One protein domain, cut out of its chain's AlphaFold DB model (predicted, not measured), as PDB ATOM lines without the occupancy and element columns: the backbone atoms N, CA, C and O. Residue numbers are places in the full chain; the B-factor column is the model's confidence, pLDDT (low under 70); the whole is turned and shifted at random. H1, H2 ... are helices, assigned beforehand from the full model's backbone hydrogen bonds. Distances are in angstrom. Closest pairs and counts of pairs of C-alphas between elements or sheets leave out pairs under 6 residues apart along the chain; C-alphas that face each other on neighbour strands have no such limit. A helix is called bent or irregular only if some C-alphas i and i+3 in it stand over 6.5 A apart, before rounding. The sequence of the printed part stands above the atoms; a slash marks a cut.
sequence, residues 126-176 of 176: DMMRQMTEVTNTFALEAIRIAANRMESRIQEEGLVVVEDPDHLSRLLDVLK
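Overview. This is residues 126 to 176 of the 176 residues of the protein "DUF2059 domain-containing protein" of Cognatiyoonia sediminum (UniProt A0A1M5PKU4). One long helix, H1, kinked near residue 139, makes the rod's length, and a short helix, H2, folds back beside its later part as a lopsided helical hairpin. Residues 126 to 139 of H1 stick out as a free arm. The printed part has 51 residues with two named helices, H1 then H2, and no named strand; the class is all helix. It is only just extended, close to loose, with a radius of gyration of the C-alphas of 15.1 A and spans of 50 by 19 by 12 A.

Along the chain. H1, residues 126 to 156, runs 43.5 A from C-alpha 126 at (130.488, 133.711, 84.826) to C-alpha 156 at (129.999, 91.300, 94.333). It is neither bent nor irregular, but only just: C-alphas 137 and 140 are 6.4 A apart. H2, residues 165 to 173, measures 13.4 A and ends with C-alpha 173 at (115.151, 103.512, 94.858).

Arrangement. H1, with residues 147 to 151 alone, only just touches H2, with 3 pairs of C-alphas within 8 A. Their closest C-alphas, of Ala 147 and Leu 172, are 6.1 A apart. This helical hairpin has a shallow tilt of 14 degrees, opposite ways. O i to N i+4 pairs are within hydrogen-bond range in 24 of 27 cases in H1 and 4 of 5 in H2.

Size, cuts and confidence. The C-alphas farthest apart, of Asp 126 and Glu 163, are 49.9 A apart. The printed part has no cut, and the link from H1 to H2 is short, with 8 residues. Mean pLDDT of the printed part is 79.2; residues 160 to 166, 168 to 169 and 175 to 176 are under 70.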
ATOM      1  N   ASP A 126     131.464 134.287  85.761       92.44
ATOM      2  CA  ASP A 126     130.488 133.711  84.826       92.44
ATOM      3  C   ASP A 126     130.780 132.239  84.513       92.44
ATOM      4  O   ASP A 126     129.857 131.431  84.383       92.44
ATOM      5  N   MET A 127     132.060 131.878  84.397       92.31
ATOM      6  CA  MET A 127     132.485 130.494  84.210       92.31
ATOM      7  C   MET A 127     132.115 129.639  85.427       92.31
ATOM      8  O   MET A 127     131.575 128.549  85.251       92.31
ATOM      9  N   MET A 128     132.338 130.132  86.649       88.19
ATOM     10  CA  MET A 128     131.946 129.449  87.887       88.19
ATOM     11  C   MET A 128     130.427 129.260  87.979       88.19
ATOM     12  O   MET A 128     129.964 128.168  88.326       88.19
ATOM     13  N   ARG A 129     129.643 130.280  87.607       87.75
ATOM     14  CA  ARG A 129     128.175 130.205  87.588       87.75
ATOM     15  C   ARG A 129     127.683 129.132  86.614       87.75
ATOM     16  O   ARG A 129     126.931 128.241  87.004       87.75
ATOM     17  N   GLN A 130     128.203 129.137  85.386       90.44
ATOM     18  CA  GLN A 130     127.884 128.119  84.377       90.44
ATOM     19  C   GLN A 130     128.311 126.715  84.819       90.44
ATOM     20  O   GLN A 130     127.559 125.756  84.652       90.44
ATOM     21  N   MET A 131     129.499 126.571  85.415       88.38
ATOM     22  CA  MET A 131     129.960 125.289  85.951       88.38
ATOM     23  C   MET A 131     129.019 124.767  87.038       88.38
ATOM     24  O   MET A 131     128.691 123.586  87.024       88.38
ATOM     25  N   THR A 132     128.521 125.633  87.922       86.31
ATOM     26  CA  THR A 132     127.555 125.256  88.965       86.31
ATOM     27  C   THR A 132     126.246 124.726  88.372       86.31
ATOM     28  O   THR A 132     125.761 123.672  88.785       86.31
ATOM     29  N   GLU A 133     125.690 125.399  87.362       86.50
ATOM     30  CA  GLU A 133     124.472 124.955  86.661       86.50
ATOM     31  C   GLU A 133     124.660 123.599  85.967       86.50
ATOM     32  O   GLU A 133     123.820 122.693  86.064       86.50
ATOM     33  N   VAL A 134     125.802 123.441  85.297       88.12
ATOM     34  CA  VAL A 134     126.196 122.197  84.635       88.12
ATOM     35  C   VAL A 134     126.335 121.076  85.663       88.12
ATOM     36  O   VAL A 134     125.749 120.008  85.486       88.12
ATOM     37  N   THR A 135     127.046 121.313  86.766       86.56
ATOM     38  CA  THR A 135     127.213 120.329  87.840       86.56
ATOM     39  C   THR A 135     125.871 119.924  88.434       86.56
ATOM     40  O   THR A 135     125.649 118.732  88.605       86.56
ATOM     41  N   ASN A 136     124.944 120.856  88.666       83.19
ATOM     42  CA  ASN A 136     123.604 120.526  89.162       83.19
ATOM     43  C   ASN A 136     122.822 119.636  88.186       83.19
ATOM     44  O   ASN A 136     122.150 118.693  88.606       83.19
ATOM     45  N   THR A 137     122.957 119.884  86.881       86.31
ATOM     46  CA  THR A 137     122.315 119.071  85.837       86.31
ATOM     47  C   THR A 137     122.888 117.654  85.795       86.31
ATOM     48  O   THR A 137     122.147 116.673  85.741       86.31
ATOM     49  N   PHE A 138     124.216 117.525  85.854       88.62
ATOM     50  CA  PHE A 138     124.884 116.225  85.812       88.62
ATOM     51  C   PHE A 138     124.864 115.484  87.149       88.62
ATOM     52  O   PHE A 138     125.029 114.267  87.149       88.62
ATOM     53  N   ALA A 139     124.648 116.168  88.274       87.06
ATOM     54  CA  ALA A 139     124.643 115.558  89.598       87.06
ATOM     55  C   ALA A 139     123.569 114.474  89.717       87.06
ATOM     56  O   ALA A 139     123.872 113.376  90.172       87.06
ATOM     57  N   LEU A 140     122.344 114.739  89.255       84.06
ATOM     58  CA  LEU A 140     121.252 113.761  89.317       84.06
ATOM     59  C   LEU A 140     121.551 112.521  88.465       84.06
ATOM     60  O   LEU A 140     121.390 111.391  88.923       84.06
ATOM     61  N   GLU A 141     122.072 112.721  87.254       88.75
ATOM     62  CA  GLU A 141     122.462 111.610  86.384       88.75
ATOM     63  C   GLU A 141     123.653 110.829  86.961       88.75
ATOM     64  O   GLU A 141     123.671 109.598  86.930       88.75
ATOM     65  N   ALA A 142     124.628 111.522  87.551       88.56
ATOM     66  CA  ALA A 142     125.759 110.899  88.224       88.56
ATOM     67  C   ALA A 142     125.314 110.078  89.445       88.56
ATOM     68  O   ALA A 142     125.809 108.965  89.619       88.56
ATOM     69  N   ILE A 143     124.363 110.575  90.246       87.44
ATOM     70  CA  ILE A 143     123.764 109.842  91.373       87.44
ATOM     71  C   ILE A 143     123.071 108.580  90.861       87.44
ATOM     72  O   ILE A 143     123.341 107.493  91.370       87.44
ATOM     73  N   ARG A 144     122.267 108.685  89.799       85.88
ATOM     74  CA  ARG A 144     121.578 107.538  89.193       85.88
ATOM     75  C   ARG A 144     122.558 106.476  88.689       85.88
ATOM     76  O   ARG A 144     122.390 105.283  88.948       85.88
ATOM     77  N   ILE A 145     123.613 106.891  87.981       89.25
ATOM     78  CA  ILE A 145     124.676 105.990  87.512       89.25
ATOM     79  C   ILE A 145     125.407 105.356  88.704       89.25
ATOM     80  O   ILE A 145     125.684 104.153  88.683       89.25
ATOM     81  N   ALA A 146     125.717 106.140  89.738       89.88
ATOM     82  CA  ALA A 146     126.393 105.662  90.937       89.88
ATOM     83  C   ALA A 146     125.540 104.646  91.709       89.88
ATOM     84  O   ALA A 146     126.072 103.605  92.084       89.88
ATOM     85  N   ALA A 147     124.236 104.886  91.878       85.25
ATOM     86  CA  ALA A 147     123.307 103.973  92.544       85.25
ATOM     87  C   ALA A 147     123.258 102.605  91.845       85.25
ATOM     88  O   ALA A 147     123.411 101.572  92.495       85.25
ATOM     89  N   ASN A 148     123.164 102.589  90.510       83.69
ATOM     90  CA  ASN A 148     123.177 101.341  89.737       83.69
ATOM     91  C   ASN A 148     124.511 100.585  89.870       83.69
ATOM     92  O   ASN A 148     124.528  99.367  90.014       83.69
ATOM     93  N   ARG A 149     125.647 101.298  89.847       88.31
ATOM     94  CA  ARG A 149     126.969 100.677  90.056       88.31
ATOM     95  C   ARG A 149     127.138 100.153  91.483       88.31
ATOM     96  O   ARG A 149     127.833  99.161  91.691       88.31
ATOM     97  N   MET A 150     126.539 100.830  92.457       86.06
ATOM     98  CA  MET A 150     126.595 100.455  93.865       86.06
ATOM     99  C   MET A 150     125.838  99.153  94.128       86.06
ATOM    100  O   MET A 150     126.345  98.316  94.864       86.06
ATOM    101  N   GLU A 151     124.697  98.939  93.468       78.19
ATOM    102  CA  GLU A 151     123.950  97.676  93.525       78.19
ATOM    103  C   GLU A 151     124.821  96.476  93.121       78.19
ATOM    104  O   GLU A 151     124.938  95.512  93.879       78.19
ATOM    105  N   SER A 152     125.503  96.570  91.974       80.56
ATOM    106  CA  SER A 152     126.403  95.513  91.497       80.56
ATOM    107  C   SER A 152     127.563  95.269  92.466       80.56
ATOM    108  O   SER A 152     127.854  94.125  92.804       80.56
ATOM    109  N   ARG A 153     128.184  96.338  92.983       82.06
ATOM    110  CA  ARG A 153     129.312  96.215  93.919       82.06
ATOM    111  C   ARG A 153     128.918  95.631  95.274       82.06
ATOM    112  O   ARG A 153     129.671  94.834  95.816       82.06
ATOM    113  N   ILE A 154     127.754  95.986  95.821       82.31
ATOM    114  CA  ILE A 154     127.271  95.427  97.096       82.31
ATOM    115  C   ILE A 154     127.065  93.908  96.983       82.31
ATOM    116  O   ILE A 154     127.385  93.178  97.922       82.31
ATOM    117  N   GLN A 155     126.572  93.433  95.835       75.75
ATOM    118  CA  GLN A 155     126.403  92.005  95.556       75.75
ATOM    119  C   GLN A 155     127.749  91.289  95.374       75.75
ATOM    120  O   GLN A 155     127.959  90.231  95.965       75.75
ATOM    121  N   GLU A 156     128.668  91.867  94.595       82.50
ATOM    122  CA  GLU A 156     129.999  91.300  94.333       82.50
ATOM    123  C   GLU A 156     130.876  91.233  95.589       82.50
ATOM    124  O   GLU A 156     131.558  90.236  95.824       82.50
ATOM    125  N   GLU A 157     130.851  92.281  96.414       84.31
ATOM    126  CA  GLU A 157     131.671  92.385  97.625       84.31
ATOM    127  C   GLU A 157     131.043  91.654  98.829       84.31
ATOM    128  O   GLU A 157     131.628  91.626  99.911       84.31
ATOM    129  N   GLY A 158     129.862  91.043  98.665       77.69
ATOM    130  CA  GLY A 158     129.176  90.328  99.744       77.69
ATOM    131  C   GLY A 158     128.773  91.234 100.910       77.69
ATOM    132  O   GLY A 158     128.591  90.755 102.027       77.69
ATOM    133  N   LEU A 159     128.616  92.540 100.662       74.25
ATOM    134  CA  LEU A 159     128.269  93.552 101.668       74.25
ATOM    135  C   LEU A 159     126.785  93.515 102.070       74.25
ATOM    136  O   LEU A 159     126.308  94.408 102.768       74.25
ATOM    137  N   VAL A 160     126.049  92.480 101.653       61.12
ATOM    138  CA  VAL A 160     124.670  92.228 102.081       61.12
ATOM    139  C   VAL A 160     124.677  91.776 103.545       61.12
ATOM    140  O   VAL A 160     124.564  90.597 103.865       61.12
ATOM    141  N   VAL A 161     124.802  92.740 104.455       58.38
ATOM    142  CA  VAL A 161     124.387  92.611 105.855       58.38
ATOM    143  C   VAL A 161     123.096  93.403 105.998       58.38
ATOM    144  O   VAL A 161     123.049  94.465 106.610       58.38
ATOM    145  N   VAL A 162     122.035  92.920 105.358       55.97
ATOM    146  CA  VAL A 162     120.688  93.391 105.661       55.97
ATOM    147  C   VAL A 162     119.835  92.156 105.869       55.97
ATOM    148  O   VAL A 162     119.724  91.321 104.977       55.97
ATOM    149  N   GLU A 163     119.284  92.011 107.074       57.72
ATOM    150  CA  GLU A 163     118.420  90.881 107.451       57.72
ATOM    151  C   GLU A 163     117.156  90.793 106.569       57.72
ATOM    152  O   GLU A 163     116.517  89.745 106.506       57.72
ATOM    153  N   ASP A 164     116.828  91.882 105.863       64.06
ATOM    154  CA  ASP A 164     115.702  92.027 104.946       64.06
ATOM    155  C   ASP A 164     116.192  92.387 103.517       64.06
ATOM    156  O   ASP A 164     116.681  93.505 103.302       64.06
ATOM    157  N   PRO A 165     116.049  91.475 102.532       61.06
ATOM    158  CA  PRO A 165     116.411  91.697 101.129       61.06
ATOM    159  C   PRO A 165     115.746  92.924 100.480       61.06
ATOM    160  O   PRO A 165     116.350  93.545  99.607       61.06
ATOM    161  N   ASP A 166     114.550  93.325 100.929       69.62
ATOM    162  CA  ASP A 166     113.793  94.447 100.345       69.62
ATOM    163  C   ASP A 166     114.283  95.822 100.829       69.62
ATOM    164  O   ASP A 166     113.862  96.873 100.337       69.62
ATOM    165  N   HIS A 167     115.144  95.870 101.843       72.00
ATOM    166  CA  HIS A 167     115.620  97.128 102.418       72.00
ATOM    167  C   HIS A 167     116.684  97.794 101.530       72.00
ATOM    168  O   HIS A 167     116.657  99.010 101.340       72.00
ATOM    169  N   LEU A 168     117.576  97.004 100.923       68.69
ATOM    170  CA  LEU A 168     118.578  97.514  99.985       68.69
ATOM    171  C   LEU A 168     117.917  98.097  98.728       68.69
ATOM    172  O   LEU A 168     118.262  99.200  98.313       68.69
ATOM    173  N   SER A 169     116.920  97.406  98.169       69.00
ATOM    174  CA  SER A 169     116.166  97.899  97.011       69.00
ATOM    175  C   SER A 169     115.449  99.218  97.309       69.00
ATOM    176  O   SER A 169     115.536 100.145  96.512       69.00
ATOM    177  N   ARG A 170     114.831  99.354  98.492       76.12
ATOM    178  CA  ARG A 170     114.200 100.615  98.925       76.12
ATOM    179  C   ARG A 170     115.200 101.760  99.090       76.12
ATOM    180  O   ARG A 170     114.890 102.883  98.709       76.12
ATOM    181  N   LEU A 171     116.389 101.499  99.637       71.00
ATOM    182  CA  LEU A 171     117.448 102.511  99.768       71.00
ATOM    183  C   LEU A 171     117.975 102.975  98.407       71.00
ATOM    184  O   LEU A 171     118.204 104.165  98.213       71.00
ATOM    185  N   LEU A 172     118.151 102.047  97.465       71.06
ATOM    186  CA  LEU A 172     118.612 102.360  96.113       71.06
ATOM    187  C   LEU A 172     117.543 103.085  95.284       71.06
ATOM    188  O   LEU A 172     117.898 103.934  94.474       71.06
ATOM    189  N   ASP A 173     116.258 102.802  95.508       77.12
ATOM    190  CA  ASP A 173     115.151 103.512  94.858       77.12
ATOM    191  C   ASP A 173     115.031 104.972  95.309       77.12
ATOM    192  O   ASP A 173     114.631 105.814  94.516       77.12
ATOM    193  N   VAL A 174     115.437 105.316  96.537       74.50
ATOM    194  CA  VAL A 174     115.494 106.722  96.994       74.50
ATOM    195  C   VAL A 174     116.548 107.538  96.226       74.50
ATOM    196  O   VAL A 174     116.480 108.765  96.199       74.50
ATOM    197  N   LEU A 175     117.525 106.872  95.604       64.00
ATOM    198  CA  LEU A 175     118.608 107.503  94.845       64.00
ATOM    199  C   LEU A 175     118.337 107.568  93.330       64.00
ATOM    200  O   LEU A 175     119.180 108.088  92.598       64.00
ATOM    201  N   LYS A 176     117.220 107.012  92.846       61.69
ATOM    202  CA  LYS A 176     116.834 106.980  91.424       61.69
ATOM    203  C   LYS A 176     115.778 108.035  91.114       61.69
ATOM    204  O   LYS A 176     115.832 108.546  89.973       61.69
TER     205      LYS A 176